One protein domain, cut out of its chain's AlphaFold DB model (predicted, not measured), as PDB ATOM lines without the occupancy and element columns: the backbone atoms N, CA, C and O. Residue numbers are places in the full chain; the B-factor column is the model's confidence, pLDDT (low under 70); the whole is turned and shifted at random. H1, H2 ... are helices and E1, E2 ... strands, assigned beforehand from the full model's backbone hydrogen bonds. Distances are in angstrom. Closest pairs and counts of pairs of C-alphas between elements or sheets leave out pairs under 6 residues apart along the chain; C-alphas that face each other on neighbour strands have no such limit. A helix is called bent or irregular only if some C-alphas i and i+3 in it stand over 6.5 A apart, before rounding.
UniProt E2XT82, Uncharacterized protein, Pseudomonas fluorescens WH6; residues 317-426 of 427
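What this domain is: This is residues 317 to 426 of the 427 residues of an uncharacterized protein of Pseudomonas fluorescens WH6 (UniProt E2XT82). A strongly twisted sheet of four strands has H1 and H4 over one face, and a small helical hairpin, H2 and H3, reaches out beyond its E4 edge. The sheet is a meander, each strand the antiparallel neighbour of the one before, in the order E1 - E2 - E3 - E4; H1 and H4 on its one face make two layers. The printed part has 110 residues, with four named helices and four named strands along the chain as H1 E1 E2 E3 E4 H2 H3 H4, class mixed. The whole is compact, with a radius of gyration of the C-alphas of 13.9 A, and spans 37 by 36 by 23 A.

How they stand to each other: H1, residues 317 to 324, is on the sheet at a height of 10.0 A, only just over E1, residues 328 to 338, and E2, residues 346 to 354, with 3 C-alphas on each. On the local plane it runs slantwise to E1 at 45 degrees; the closest C-alphas, Leu 322 and Ile 328, are 6.1 A apart. E1 and E2 form a hairpin, with N 331 and O 351 at 3.0 A, within hydrogen-bond range. E2 and E3, residues 359 to 367, form the next, with N 350 and O 363 at 2.9 A. E3 and E4, residues 379 to 384, form the third, with N 364 and O 381 at 2.8 A. H2, residues 392 to 398, is not on the sheet. It touches H3, residues 402 to 409, in a helical hairpin, at a shallow tilt of 23 degrees, opposite ways; the closest C-alphas, Leu 396 and Val 405, are 5.9 A apart. H3 only grazes the sheet, with residues 408 to 409. H4, residues 415 to 425, is on the same face as H1, at a height of 8.6 A, across the strands at 90 degrees to E2 on the local plane. The closest C-alphas of H4 and E1, Arg 332 and Leu 425, are 6.0 A apart. Every O i to N i+4 pair is within hydrogen-bond range in H1, H2 and H3, but 4 of 7 in H4, which is only just irregular: C-alphas 420 and 423 are 6.8 A apart.

Where its parts are: H1 begins at C-alpha 317 (214.595, 150.340, 199.443). E1 measures 27.6 A from first to last C-alpha and bends by 64 degrees at residue 335; E2 measures 26.3 A, E3 23.2 A and E4 16.9 A. H4, 14.9 A long, ends at C-alpha 425 (200.678, 135.227, 203.816).

The domain as a whole: The C-alphas farthest apart, Gln 325 and Ala 342, are 40.3 A apart. The printed part has no cut; the link from E3 to E4, 11 residues, is long. Mean pLDDT of the printed part is 92.4, with residues 341 to 343 under 70.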
ATOM      1  N   GLY A 317     214.661 149.086 198.685       93.19
ATOM      2  CA  GLY A 317     214.595 150.340 199.443       93.19
ATOM      3  C   GLY A 317     213.271 151.087 199.265       93.19
ATOM      4  O   GLY A 317     212.639 151.457 200.257       93.19
ATOM      5  N   ASN A 318     212.795 151.231 198.023       95.81
ATOM      6  CA  ASN A 318     211.511 151.885 197.739       95.81
ATOM      7  C   ASN A 318     210.354 151.114 198.379       95.81
ATOM      8  O   ASN A 318     209.459 151.701 198.984       95.81
ATOM      9  N   LEU A 319     210.403 149.783 198.308       96.81
ATOM     10  CA  LEU A 319     209.392 148.933 198.915       96.81
ATOM     11  C   LEU A 319     209.389 149.054 200.447       96.81
ATOM     12  O   LEU A 319     208.327 149.217 201.048       96.81
ATOM     13  N   GLN A 320     210.566 149.035 201.082       96.31
ATOM     14  CA  GLN A 320     210.708 149.249 202.524       96.31
ATOM     15  C   GLN A 320     210.155 150.615 202.951       96.31
ATOM     16  O   GLN A 320     209.441 150.693 203.954       96.31
ATOM     17  N   PHE A 321     210.455 151.673 202.193       97.50
ATOM     18  CA  PHE A 321     209.925 153.012 202.440       97.50
ATOM     19  C   PHE A 321     208.394 153.026 202.369       97.50
ATOM     20  O   PHE A 321     207.748 153.444 203.327       97.50
ATOM     21  N   LEU A 322     207.800 152.497 201.297       98.12
ATOM     22  CA  LEU A 322     206.346 152.474 201.121       98.12
ATOM     23  C   LEU A 322     205.627 151.648 202.202       98.12
ATOM     24  O   LEU A 322     204.542 152.036 202.642       98.12
ATOM     25  N   PHE A 323     206.225 150.548 202.675       97.69
ATOM     26  CA  PHE A 323     205.709 149.810 203.833       97.69
ATOM     27  C   PHE A 323     205.754 150.636 205.117       97.69
ATOM     28  O   PHE A 323     204.765 150.673 205.850       97.69
ATOM     29  N   ASN A 324     206.873 151.315 205.385       96.88
ATOM     30  CA  ASN A 324     207.029 152.155 206.574       96.88
ATOM     31  C   ASN A 324     206.033 153.320 206.577       96.88
ATOM     32  O   ASN A 324     205.470 153.634 207.621       96.88
ATOM     33  N   GLN A 325     205.765 153.897 205.404       97.56
ATOM     34  CA  GLN A 325     204.745 154.932 205.209       97.56
ATOM     35  C   GLN A 325     203.317 154.382 205.158       97.56
ATOM     36  O   GLN A 325     202.367 155.144 205.005       97.56
ATOM     37  N   GLN A 326     203.138 153.061 205.271       97.25
ATOM     38  CA  GLN A 326     201.830 152.421 205.221       97.25
ATOM     39  C   GLN A 326     201.056 152.745 203.929       97.25
ATOM     40  O   GLN A 326     199.831 152.837 203.963       97.25
ATOM     41  N   LEU A 327     201.731 152.885 202.785       97.81
ATOM     42  CA  LEU A 327     201.114 153.280 201.506       97.81
ATOM     43  C   LEU A 327     200.734 152.101 200.603       97.81
ATOM     44  O   LEU A 327     200.018 152.278 199.617       97.81
ATOM     45  N   ILE A 328     201.188 150.899 200.946       98.19
ATOM     46  CA  ILE A 328     200.988 149.684 200.156       98.19
ATOM     47  C   ILE A 328     200.523 148.518 201.024       98.19
ATOM     48  O   ILE A 328     200.637 148.537 202.252       98.19
ATOM     49  N   GLN A 329     200.010 147.485 200.365       97.44
ATOM     50  CA  GLN A 329     199.604 146.221 200.970       97.44
ATOM     51  C   GLN A 329     199.942 145.046 200.051       97.44
ATOM     52  O   GLN A 329     200.068 145.218 198.839       97.44
ATOM     53  N   VAL A 330     200.079 143.850 200.623       97.94
ATOM     54  CA  VAL A 330     200.458 142.638 199.884       97.94
ATOM     55  C   VAL A 330     199.346 141.604 199.949       97.94
ATOM     56  O   VAL A 330     198.734 141.410 200.996       97.94
ATOM     57  N   ALA A 331     199.120 140.910 198.836       97.19
ATOM     58  CA  ALA A 331     198.250 139.743 198.769       97.19
ATOM     59  C   ALA A 331     198.967 138.575 198.083       97.19
ATOM     60  O   ALA A 331     199.572 138.750 197.024       97.19
ATOM     61  N   ARG A 332     198.873 137.370 198.660       97.12
ATOM     62  CA  ARG A 332     199.299 136.128 197.998       97.12
ATOM     63  C   ARG A 332     198.373 135.845 196.817       97.12
ATOM     64  O   ARG A 332     197.155 135.908 196.964       97.12
ATOM     65  N   LEU A 333     198.945 135.515 195.661       95.94
ATOM     66  CA  LEU A 333     198.185 135.169 194.467       95.94
ATOM     67  C   LEU A 333     198.282 133.679 194.168       95.94
ATOM     68  O   LEU A 333     199.343 133.197 193.777       95.94
ATOM     69  N   GLY A 334     197.148 132.989 194.301       94.19
ATOM     70  CA  GLY A 334     196.987 131.595 193.898       94.19
ATOM     71  C   GLY A 334     198.012 130.632 194.500       94.19
ATOM     72  O   GLY A 334     198.754 130.950 195.435       94.19
ATOM     73  N   GLU A 335     198.035 129.436 193.923       94.12
ATOM     74  CA  GLU A 335     199.021 128.410 194.237       94.12
ATOM     75  C   GLU A 335     200.298 128.578 193.415       94.12
ATOM     76  O   GLU A 335     200.352 129.343 192.449       94.12
ATOM     77  N   ARG A 336     201.345 127.849 193.806       95.12
ATOM     78  CA  ARG A 336     202.626 127.881 193.101       95.12
ATOM     79  C   ARG A 336     202.485 127.426 191.653       95.12
ATOM     80  O   ARG A 336     201.962 126.350 191.372       95.12
ATOM     81  N   ILE A 337     203.028 128.227 190.744       92.81
ATOM     82  CA  ILE A 337     202.947 128.013 189.301       92.81
ATOM     83  C   ILE A 337     204.232 127.314 188.834       92.81
ATOM     84  O   ILE A 337     205.317 127.851 189.075       92.81
ATOM     85  N   PRO A 338     204.155 126.145 188.170       91.62
ATOM     86  CA  PRO A 338     205.329 125.512 187.579       91.62
ATOM     87  C   PRO A 338     205.846 126.345 186.404       91.62
ATOM     88  O   PRO A 338     205.072 126.733 185.525       91.62
ATOM     89  N   LEU A 339     207.155 126.595 186.357       85.94
ATOM     90  CA  LEU A 339     207.764 127.178 185.167       85.94
ATOM     91  C   LEU A 339     207.925 126.128 184.065       85.94
ATOM     92  O   LEU A 339     208.248 124.967 184.310       85.94
ATOM     93  N   THR A 340     207.686 126.556 182.828       74.00
ATOM     94  CA  THR A 340     207.857 125.735 181.626       74.00
ATOM     95  C   THR A 340     209.223 125.986 180.986       74.00
ATOM     96  O   THR A 340     209.684 127.126 180.943       74.00
ATOM     97  N   GLY A 341     209.839 124.951 180.409       68.88
ATOM     98  CA  GLY A 341     211.100 125.050 179.663       68.88
ATOM     99  C   GLY A 341     212.281 124.396 180.384       68.88
ATOM    100  O   GLY A 341     212.122 123.376 181.048       68.88
ATOM    101  N   ALA A 342     213.485 124.962 180.233       64.56
ATOM    102  CA  ALA A 342     214.711 124.418 180.838       64.56
ATOM    103  C   ALA A 342     214.733 124.522 182.376       64.56
ATOM    104  O   ALA A 342     215.474 123.800 183.044       64.56
ATOM    105  N   ARG A 343     213.917 125.417 182.939       67.44
ATOM    106  CA  ARG A 343     213.730 125.577 184.378       67.44
ATOM    107  C   ARG A 343     212.572 124.706 184.862       67.44
ATOM    108  O   ARG A 343     211.525 124.676 184.228       67.44
ATOM    109  N   LYS A 344     212.782 124.013 185.983       77.12
ATOM    110  CA  LYS A 344     211.804 123.118 186.626       77.12
ATOM    111  C   LYS A 344     211.376 123.608 188.017       77.12
ATOM    112  O   LYS A 344     210.856 122.820 188.801       77.12
ATOM    113  N   ASP A 345     211.659 124.867 188.346       88.75
ATOM    114  CA  ASP A 345     211.259 125.501 189.599       88.75
ATOM    115  C   ASP A 345     209.809 126.015 189.538       88.75
ATOM    116  O   ASP A 345     209.145 126.020 188.498       88.75
ATOM    117  N   PHE A 346     209.302 126.414 190.698       93.56
ATOM    118  CA  PHE A 346     207.947 126.895 190.918       93.56
ATOM    119  C   PHE A 346     207.977 128.342 191.402       93.56
ATOM    120  O   PHE A 346     208.830 128.700 192.212       93.56
ATOM    121  N   ILE A 347     207.020 129.161 190.967       94.38
ATOM    122  CA  ILE A 347     206.870 130.544 191.432       94.38
ATOM    123  C   ILE A 347     205.655 130.666 192.349       94.38
ATOM    124  O   ILE A 347     204.544 130.324 191.948       94.38
ATOM    125  N   GLN A 348     205.843 131.219 193.549       96.50
ATOM    126  CA  GLN A 348     204.759 131.861 194.294       96.50
ATOM    127  C   GLN A 348     204.731 133.348 193.939       96.50
ATOM    128  O   GLN A 348     205.732 134.050 194.106       96.50
ATOM    129  N   GLU A 349     203.578 133.830 193.484       96.88
ATOM    130  CA  GLU A 349     203.368 135.241 193.173       96.88
ATOM    131  C   GLU A 349     202.637 135.954 194.319       96.88
ATOM    132  O   GLU A 349     201.753 135.388 194.971       96.88
ATOM    133  N   TYR A 350     203.005 137.214 194.540       98.06
ATOM    134  CA  TYR A 350     202.309 138.147 195.417       98.06
ATOM    135  C   TYR A 350     202.043 139.453 194.669       98.06
ATOM    136  O   TYR A 350     202.924 139.959 193.973       98.06
ATOM    137  N   ALA A 351     200.848 140.015 194.830       98.00
ATOM    138  CA  ALA A 351     200.530 141.363 194.378       98.00
ATOM    139  C   ALA A 351     200.940 142.376 195.444       98.00
ATOM    140  O   ALA A 351     200.642 142.183 196.624       98.00
ATOM    141  N   ILE A 352     201.577 143.463 195.017       98.50
ATOM    142  CA  ILE A 352     201.845 144.642 195.835       98.50
ATOM    143  C   ILE A 352     200.910 145.733 195.325       98.50
ATOM    144  O   ILE A 352     201.057 146.211 194.199       98.50
ATOM    145  N   ASN A 353     199.931 146.093 196.145       98.06
ATOM    146  CA  ASN A 353     198.854 147.001 195.779       98.06
ATOM    147  C   ASN A 353     198.984 148.329 196.520       98.06
ATOM    148  O   ASN A 353     199.476 148.367 197.650       98.06
ATOM    149  N   ASP A 354     198.456 149.394 195.926       96.56
ATOM    150  CA  ASP A 354     198.133 150.598 196.684       96.56
ATOM    151  C   ASP A 354     197.017 150.314 197.716       96.56
ATOM    152  O   ASP A 354     196.382 149.250 197.735       96.56
ATOM    153  N   ARG A 355     196.740 151.289 198.587       94.56
ATOM    154  CA  ARG A 355     195.667 151.177 199.593       94.56
ATOM    155  C   ARG A 355     194.256 151.080 199.019       94.56
ATOM    156  O   ARG A 355     193.341 150.701 199.744       94.56
ATOM    157  N   ARG A 356     194.067 151.401 197.741       94.88
ATOM    158  CA  ARG A 356     192.785 151.279 197.037       94.88
ATOM    159  C   ARG A 356     192.625 149.904 196.377       94.88
ATOM    160  O   ARG A 356     191.544 149.607 195.883       94.88
ATOM    161  N   GLY A 357     193.663 149.065 196.404       93.88
ATOM    162  CA  GLY A 357     193.664 147.712 195.855       93.88
ATOM    163  C   GLY A 357     194.185 147.607 194.420       93.88
ATOM    164  O   GLY A 357     194.131 146.518 193.854       93.88
ATOM    165  N   TYR A 358     194.705 148.687 193.829       95.62
ATOM    166  CA  TYR A 358     195.281 148.639 192.485       95.62
ATOM    167  C   TYR A 358     196.697 148.056 192.521       95.62
ATOM    168  O   TYR A 358     197.514 148.507 193.328       95.62
ATOM    169  N   PRO A 359     197.023 147.085 191.648       95.69
ATOM    170  CA  PRO A 359     198.352 146.493 191.604       95.69
ATOM    171  C   PRO A 359     199.379 147.496 191.083       95.69
ATOM    172  O   PRO A 359     199.276 147.980 189.956       95.69
ATOM    173  N   LEU A 360     200.390 147.763 191.906       97.06
ATOM    174  CA  LEU A 360     201.550 148.576 191.551       97.06
ATOM    175  C   LEU A 360     202.657 147.690 190.983       97.06
ATOM    176  O   LEU A 360     203.199 147.977 189.920       97.06
ATOM    177  N   TRP A 361     202.950 146.583 191.672       97.81
ATOM    178  CA  TRP A 361     204.033 145.653 191.351       97.81
ATOM    179  C   TRP A 361     203.669 144.219 191.751       97.81
ATOM    180  O   TRP A 361     202.642 143.965 192.384       97.81
ATOM    181  N   TYR A 362     204.547 143.277 191.418       97.50
ATOM    182  CA  TYR A 362     204.455 141.883 191.839       97.50
ATOM    183  C   TYR A 362     205.774 141.421 192.454       97.50
ATOM    184  O   TYR A 362     206.840 141.845 192.014       97.50
ATOM    185  N   ALA A 363     205.707 140.535 193.446       97.31
ATOM    186  CA  ALA A 363     206.870 139.818 193.960       97.31
ATOM    187  C   ALA A 363     206.785 138.342 193.566       97.31
ATOM    188  O   ALA A 363     205.746 137.703 193.745       97.31
ATOM    189  N   HIS A 364     207.876 137.804 193.028       95.69
ATOM    190  CA  HIS A 364     208.011 136.415 192.590       95.69
ATOM    191  C   HIS A 364     209.023 135.702 193.474       95.69
ATOM    192  O   HIS A 364     210.173 136.126 193.566       95.69
ATOM    193  N   PHE A 365     208.590 134.617 194.110       96.19
ATOM    194  CA  PHE A 365     209.416 133.763 194.960       96.19
ATOM    195  C   PHE A 365     209.624 132.419 194.274       96.19
ATOM    196  O   PHE A 365     208.651 131.734 193.962       96.19
ATOM    197  N   HIS A 366     210.880 132.038 194.064       94.56
ATOM    198  CA  HIS A 366     211.254 130.790 193.407       94.56
ATOM    199  C   HIS A 366     211.458 129.657 194.415       94.56
ATOM    200  O   HIS A 366     212.193 129.808 195.391       94.56
ATOM    201  N   TYR A 367     210.863 128.501 194.131       95.06
ATOM    202  CA  TYR A 367     210.923 127.285 194.940       95.06
ATOM    203  C   TYR A 367     211.340 126.086 194.092       95.06
ATOM    204  O   TYR A 367     210.939 125.970 192.938       95.06
ATOM    205  N   ALA A 368     212.098 125.157 194.672       93.75
ATOM    206  CA  ALA A 368     212.526 123.952 193.963       93.75
ATOM    207  C   ALA A 368     211.340 123.051 193.568       93.75
ATOM    208  O   ALA A 368     211.348 122.461 192.491       93.75
ATOM    209  N   THR A 369     210.317 122.951 194.423       93.19
ATOM    210  CA  THR A 369     209.111 122.145 194.191       93.19
ATOM    211  C   THR A 369     207.844 122.870 194.658       93.19
ATOM    212  O   THR A 369     207.887 123.847 195.413       93.19
ATOM    213  N   ALA A 370     206.676 122.360 194.255       93.31
ATOM    214  CA  ALA A 370     205.386 122.874 194.714       93.31
ATOM    215  C   ALA A 370     205.211 122.802 196.246       93.31
ATOM    216  O   ALA A 370     204.483 123.616 196.799       93.31
ATOM    217  N   GLN A 371     205.907 121.891 196.936       93.69
ATOM    218  CA  GLN A 371     205.769 121.649 198.379       93.69
ATOM    219  C   GLN A 371     206.964 122.133 199.215       93.69
ATOM    220  O   GLN A 371     206.968 121.936 200.426       93.69
ATOM    221  N   THR A 372     207.984 122.766 198.615       95.44
ATOM    222  CA  THR A 372     209.115 123.348 199.368       95.44
ATOM    223  C   THR A 372     208.602 124.247 200.509       95.44
ATOM    224  O   THR A 372     207.701 125.050 200.253       95.44
ATOM    225  N   PRO A 373     209.121 124.171 201.746       95.69
ATOM    226  CA  PRO A 373     208.678 125.052 202.825       95.69
ATOM    227  C   PRO A 373     208.791 126.531 202.441       95.69
ATOM    228  O   PRO A 373     209.697 126.931 201.713       95.69
ATOM    229  N   LYS A 374     207.864 127.370 202.916       94.69
ATOM    230  CA  LYS A 374     207.791 128.782 202.496       94.69
ATOM    231  C   LYS A 374     209.064 129.586 202.776       94.69
ATOM    232  O   LYS A 374     209.384 130.473 201.987       94.69
ATOM    233  N   ALA A 375     209.767 129.256 203.860       94.81
ATOM    234  CA  ALA A 375     211.026 129.883 204.258       94.81
ATOM    235  C   ALA A 375     212.210 129.484 203.362       94.81
ATOM    236  O   ALA A 375     213.160 130.251 203.245       94.81
ATOM    237  N   ASP A 376     212.117 128.348 202.668       95.19
ATOM    238  CA  ASP A 376     213.202 127.767 201.872       95.19
ATOM    239  C   ASP A 376     213.100 128.177 200.393       95.19
ATOM    240  O   ASP A 376     213.357 127.391 199.476       95.19
ATOM    241  N   TYR A 377     212.666 129.414 200.136       94.94
ATOM    242  CA  TYR A 377     212.696 129.975 198.789       94.94
ATOM    243  C   TYR A 377     214.149 130.233 198.369       94.94
ATOM    244  O   TYR A 377     214.981 130.643 199.175       94.94
ATOM    245  N   GLY A 378     214.465 130.008 197.093       91.12
ATOM    246  CA  GLY A 378     215.820 130.214 196.577       91.12
ATOM    247  C   GLY A 378     216.122 131.688 196.317       91.12
ATOM    248  O   GLY A 378     217.125 132.224 196.775       91.12
ATOM    249  N   VAL A 379     215.239 132.356 195.574       90.06
ATOM    250  CA  VAL A 379     215.370 133.778 195.245       90.06
ATOM    251  C   VAL A 379     214.002 134.442 195.199       90.06
ATOM    252  O   VAL A 379     213.025 133.831 194.764       90.06
ATOM    253  N   ALA A 380     213.945 135.697 195.637       93.69
ATOM    254  CA  ALA A 380     212.771 136.540 195.517       93.69
ATOM    255  C   ALA A 380     213.128 137.828 194.773       93.69
ATOM    256  O   ALA A 380     214.173 138.428 195.026       93.69
ATOM    257  N   HIS A 381     212.267 138.254 193.856       93.94
ATOM    258  CA  HIS A 381     212.460 139.493 193.110       93.94
ATOM    259  C   HIS A 381     211.137 140.185 192.796       93.94
ATOM    260  O   HIS A 381     210.062 139.589 192.827       93.94
ATOM    261  N   LEU A 382     211.241 141.466 192.482       95.56
ATOM    262  CA  LEU A 382     210.164 142.394 192.208       95.56
ATOM    263  C   LEU A 382     210.022 142.583 190.697       95.56
ATOM    264  O   LEU A 382     210.990 142.524 189.937       95.56
ATOM    265  N   LYS A 383     208.787 142.795 190.261       94.25
ATOM    266  CA  LYS A 383     208.404 142.985 188.863       94.25
ATOM    267  C   LYS A 383     207.464 144.168 188.760       94.25
ATOM    268  O   LYS A 383     206.514 144.279 189.538       94.25
ATOM    269  N   THR A 384     207.666 145.010 187.751       95.25
ATOM    270  CA  THR A 384     206.614 145.954 187.353       95.25
ATOM    271  C   THR A 384     205.410 145.200 186.780       95.25
ATOM    272  O   THR A 384     205.524 144.042 186.365       95.25
ATOM    273  N   VAL A 385     204.252 145.860 186.692       95.25
ATOM    274  CA  VAL A 385     203.055 145.283 186.049       95.25
ATOM    275  C   VAL A 385     203.356 144.805 184.625       95.25
ATOM    276  O   VAL A 385     202.983 143.692 184.259       95.25
ATOM    277  N   ALA A 386     204.098 145.599 183.845       93.62
ATOM    278  CA  ALA A 386     204.497 145.242 182.483       93.62
ATOM    279  C   ALA A 386     205.469 144.046 182.439       93.62
ATOM    280  O   ALA A 386     205.443 143.254 181.501       93.62
ATOM    281  N   GLN A 387     206.304 143.884 183.470       92.38
ATOM    282  CA  GLN A 387     207.282 142.799 183.564       92.38
ATOM    283  C   GLN A 387     206.723 141.511 184.170       92.38
ATOM    284  O   GLN A 387     207.424 140.502 184.143       92.38
ATOM    285  N   ARG A 388     205.492 141.508 184.699       92.19
ATOM    286  CA  ARG A 388     204.911 140.394 185.474       92.19
ATOM    287  C   ARG A 388     205.099 139.019 184.827       92.19
ATOM    288  O   ARG A 388     205.354 138.051 185.525       92.19
ATOM    289  N   LYS A 389     204.975 138.918 183.500       89.62
ATOM    290  CA  LYS A 389     205.089 137.645 182.757       89.62
ATOM    291  C   LYS A 389     206.484 137.372 182.182       89.62
ATOM    292  O   LYS A 389     206.695 136.334 181.564       89.62
ATOM    293  N   LEU A 390     207.425 138.300 182.341       87.62
ATOM    294  CA  LEU A 390     208.781 138.179 181.813       87.62
ATOM    295  C   LEU A 390     209.676 137.491 182.841       87.62
ATOM    296  O   LEU A 390     209.752 137.912 183.997       87.62
ATOM    297  N   SER A 391     210.408 136.462 182.414       84.69
ATOM    298  CA  SER A 391     211.389 135.808 183.282       84.69
ATOM    299  C   SER A 391     212.563 136.745 183.599       84.69
ATOM    300  O   SER A 391     212.831 137.697 182.865       84.69
ATOM    301  N   TYR A 392     213.280 136.486 184.697       82.81
ATOM    302  CA  TYR A 392     214.507 137.222 185.028       82.81
ATOM    303  C   TYR A 392     215.536 137.177 183.884       82.81
ATOM    304  O   TYR A 392     216.076 138.211 183.505       82.81
ATOM    305  N   TYR A 393     215.739 136.011 183.261       82.19
ATOM    306  CA  TYR A 393     216.658 135.886 182.127       82.19
ATOM    307  C   TYR A 393     216.181 136.632 180.891       82.19
ATOM    308  O   TYR A 393     216.987 137.285 180.249       82.19
ATOM    309  N   SER A 394     214.878 136.623 180.601       86.50
ATOM    310  CA  SER A 394     214.338 137.410 179.490       86.50
ATOM    311  C   SER A 394     214.629 138.901 179.679       86.50
ATOM    312  O   SER A 394     215.020 139.571 178.730       86.50
ATOM    313  N   LEU A 395     214.491 139.420 180.908       87.38
ATOM    314  CA  LEU A 395     214.871 140.802 181.226       87.38
ATOM    315  C   LEU A 395     216.373 141.042 181.042       87.38
ATOM    316  O   LEU A 395     216.753 142.052 180.457       87.38
ATOM    317  N   LEU A 396     217.221 140.109 181.484       87.25
ATOM    318  CA  LEU A 396     218.665 140.197 181.265       87.25
ATOM    319  C   LEU A 396     219.049 140.118 179.784       87.25
ATOM    320  O   LEU A 396     219.992 140.789 179.375       87.25
ATOM    321  N   ASP A 397     218.353 139.336 178.964       87.69
ATOM    322  CA  ASP A 397     218.609 139.228 177.523       87.69
ATOM    323  C   ASP A 397     218.280 140.533 176.790       87.69
ATOM    324  O   ASP A 397     219.025 140.931 175.893       87.69
ATOM    325  N   MET A 398     217.237 141.238 177.238       88.44
ATOM    326  CA  MET A 398     216.868 142.581 176.771       88.44
ATOM    327  C   MET A 398     217.784 143.695 177.316       88.44
ATOM    328  O   MET A 398     217.754 144.820 176.819       88.44
ATOM    329  N   ALA A 399     218.603 143.414 178.335       90.38
ATOM    330  CA  ALA A 399     219.540 144.377 178.898       90.38
ATOM    331  C   ALA A 399     220.832 144.440 178.063       90.38
ATOM    332  O   ALA A 399     221.666 143.528 178.085       90.38
ATOM    333  N   HIS A 400     220.995 145.543 177.328       89.62
ATOM    334  CA  HIS A 400     222.107 145.759 176.390       89.62
ATOM    335  C   HIS A 400     223.212 146.693 176.911       89.62
ATOM    336  O   HIS A 400     224.174 146.958 176.196       89.62
ATOM    337  N   SER A 401     223.106 147.181 178.149       90.56
ATOM    338  CA  SER A 401     224.140 147.985 178.810       90.56
ATOM    339  C   SER A 401     224.399 147.475 180.232       90.56
ATOM    340  O   SER A 401     223.509 146.850 180.817       90.56
ATOM    341  N   PRO A 402     225.579 147.754 180.825       90.00
ATOM    342  CA  PRO A 402     225.854 147.404 182.218       90.00
ATOM    343  C   PRO A 402     224.796 147.954 183.172       90.00
ATOM    344  O   PRO A 402     224.295 147.230 184.026       90.00
ATOM    345  N   GLN A 403     224.376 149.203 182.953       89.25
ATOM    346  CA  GLN A 403     223.319 149.825 183.739       89.25
ATOM    347  C   GLN A 403     221.995 149.066 183.635       89.25
ATOM    348  O   GLN A 403     221.363 148.822 184.653       89.25
ATOM    349  N   ALA A 404     221.580 148.664 182.431       90.38
ATOM    350  CA  ALA A 404     220.333 147.922 182.260       90.38
ATOM    351  C   ALA A 404     220.380 146.558 182.972       90.38
ATOM    352  O   ALA A 404     219.378 146.124 183.532       90.38
ATOM    353  N   VAL A 405     221.544 145.894 182.991       91.44
ATOM    354  CA  VAL A 405     221.740 144.640 183.739       91.44
ATOM    355  C   VAL A 405     221.606 144.886 185.243       91.44
ATOM    356  O   VAL A 405     220.880 144.159 185.920       91.44
ATOM    357  N   VAL A 406     222.257 145.934 185.754       91.00
ATOM    358  CA  VAL A 406     222.149 146.357 187.156       91.00
ATOM    359  C   VAL A 406     220.705 146.711 187.520       91.00
ATOM    360  O   VAL A 406     220.224 146.280 188.561       91.00
ATOM    361  N   ASP A 407     219.981 147.434 186.665       89.94
ATOM    362  CA  ASP A 407     218.590 147.835 186.912       89.94
ATOM    363  C   ASP A 407     217.651 146.621 187.006       89.94
ATOM    364  O   ASP A 407     216.759 146.591 187.853       89.94
ATOM    365  N   VAL A 408     217.875 145.584 186.188       87.50
ATOM    366  CA  VAL A 408     217.158 144.302 186.307       87.50
ATOM    367  C   VAL A 408     217.496 143.608 187.629       87.50
ATOM    368  O   VAL A 408     216.605 143.077 188.294       87.50
ATOM    369  N   HIS A 409     218.769 143.632 188.028       88.12
ATOM    370  CA  HIS A 409     219.253 143.015 189.264       88.12
ATOM    371  C   HIS A 409     218.767 143.736 190.534       88.12
ATOM    372  O   HIS A 409     218.451 143.099 191.534       88.12
ATOM    373  N   ARG A 410     218.591 145.058 190.497       86.44
ATOM    374  CA  ARG A 410     218.052 145.860 191.612       86.44
ATOM    375  C   ARG A 410     216.630 145.508 192.036       86.44
ATOM    376  O   ARG A 410     216.209 145.875 193.132       86.44
ATOM    377  N   GLY A 411     215.903 144.776 191.195       87.56
ATOM    378  CA  GLY A 411     214.604 144.216 191.544       87.56
ATOM    379  C   GLY A 411     214.668 143.115 192.610       87.56
ATOM    380  O   GLY A 411     213.622 142.626 193.016       87.56
ATOM    381  N   MET A 412     215.841 142.679 193.073       90.31
ATOM    382  CA  MET A 412     215.956 141.630 194.092       90.31
ATOM    383  C   MET A 412     215.309 142.033 195.430       90.31
ATOM    384  O   MET A 412     215.468 143.149 195.926       90.31
ATOM    385  N   LEU A 413     214.567 141.101 196.036       93.00
ATOM    386  CA  LEU A 413     213.870 141.310 197.304       93.00
ATOM    387  C   LEU A 413     214.684 140.729 198.466       93.00
ATOM    388  O   LEU A 413     214.792 139.514 198.624       93.00
ATOM    389  N   GLY A 414     215.213 141.614 199.313       90.62
ATOM    390  CA  GLY A 414     215.914 141.240 200.543       90.62
ATOM    391  C   GLY A 414     215.072 140.417 201.532       90.62
ATOM    392  O   GLY A 414     213.857 140.602 201.667       90.62
ATOM    393  N   LYS A 415     215.755 139.521 202.255       90.12
ATOM    394  CA  LYS A 415     215.169 138.516 203.159       90.12
ATOM    395  C   LYS A 415     214.299 139.113 204.271       90.12
ATOM    396  O   LYS A 415     213.213 138.604 204.525       90.12
ATOM    397  N   ASN A 416     214.705 140.235 204.865       90.75
ATOM    398  CA  ASN A 416     213.942 140.909 205.923       90.75
ATOM    399  C   ASN A 416     212.536 141.334 205.464       90.75
ATOM    400  O   ASN A 416     211.571 141.177 206.210       90.75
ATOM    401  N   LEU A 417     212.397 141.863 204.241       95.50
ATOM    402  CA  LEU A 417     211.086 142.245 203.711       95.50
ATOM    403  C   LEU A 417     210.260 141.015 203.350       95.50
ATOM    404  O   LEU A 417     209.071 140.976 203.661       95.50
ATOM    405  N   ALA A 418     210.891 140.017 202.726       96.81
ATOM    406  CA  ALA A 418     210.260 138.748 202.394       96.81
ATOM    407  C   ALA A 418     209.631 138.083 203.630       96.81
ATOM    408  O   ALA A 418     208.427 137.811 203.644       96.81
ATOM    409  N   GLU A 419     210.422 137.884 204.683       95.25
ATOM    410  CA  GLU A 419     209.997 137.247 205.932       95.25
ATOM    411  C   GLU A 419     208.923 138.044 206.667       95.25
ATOM    412  O   GLU A 419     207.997 137.456 207.222       95.25
ATOM    413  N   ARG A 420     209.018 139.376 206.658       96.00
ATOM    414  CA  ARG A 420     208.094 140.231 207.405       96.00
ATOM    415  C   ARG A 420     206.745 140.419 206.716       96.00
ATOM    416  O   ARG A 420     205.734 140.486 207.408       96.00
ATOM    417  N   TRP A 421     206.722 140.543 205.389       97.25
ATOM    418  CA  TRP A 421     205.534 141.020 204.666       97.25
ATOM    419  C   TRP A 421     204.927 140.015 203.687       97.25
ATOM    420  O   TRP A 421     203.752 140.146 203.353       97.25
ATOM    421  N   PHE A 422     205.686 139.014 203.231       97.75
ATOM    422  CA  PHE A 422     205.229 138.077 202.197       97.75
ATOM    423  C   PHE A 422     205.011 136.673 202.757       97.75
ATOM    424  O   PHE A 422     203.913 136.131 202.662       97.75
ATOM    425  N   LEU A 423     206.026 136.095 203.405       96.38
ATOM    426  CA  LEU A 423     205.952 134.732 203.941       96.38
ATOM    427  C   LEU A 423     204.845 134.495 204.989       96.38
ATOM    428  O   LEU A 423     204.340 133.371 205.057       96.38
ATOM    429  N   PRO A 424     204.400 135.480 205.795       96.81
ATOM    430  CA  PRO A 424     203.258 135.284 206.687       96.81
ATOM    431  C   PRO A 424     201.946 135.018 205.939       96.81
ATOM    432  O   PRO A 424     201.054 134.390 206.496       96.81
ATOM    433  N   LEU A 425     201.843 135.449 204.676       94.94
ATOM    434  CA  LEU A 425     200.678 135.227 203.816       94.94
ATOM    435  C   LEU A 425     200.717 133.864 203.104       94.94
ATOM    436  O   LEU A 425     199.727 133.462 202.494       94.94
ATOM    437  N   ALA A 426     201.858 133.170 203.145       86.50
ATOM    438  CA  ALA A 426     201.980 131.802 202.663       86.50
ATOM    439  C   ALA A 426     201.470 130.829 203.734       86.50
ATOM    440  O   ALA A 426     201.956 130.830 204.873       86.50
TER     441      ALA A 426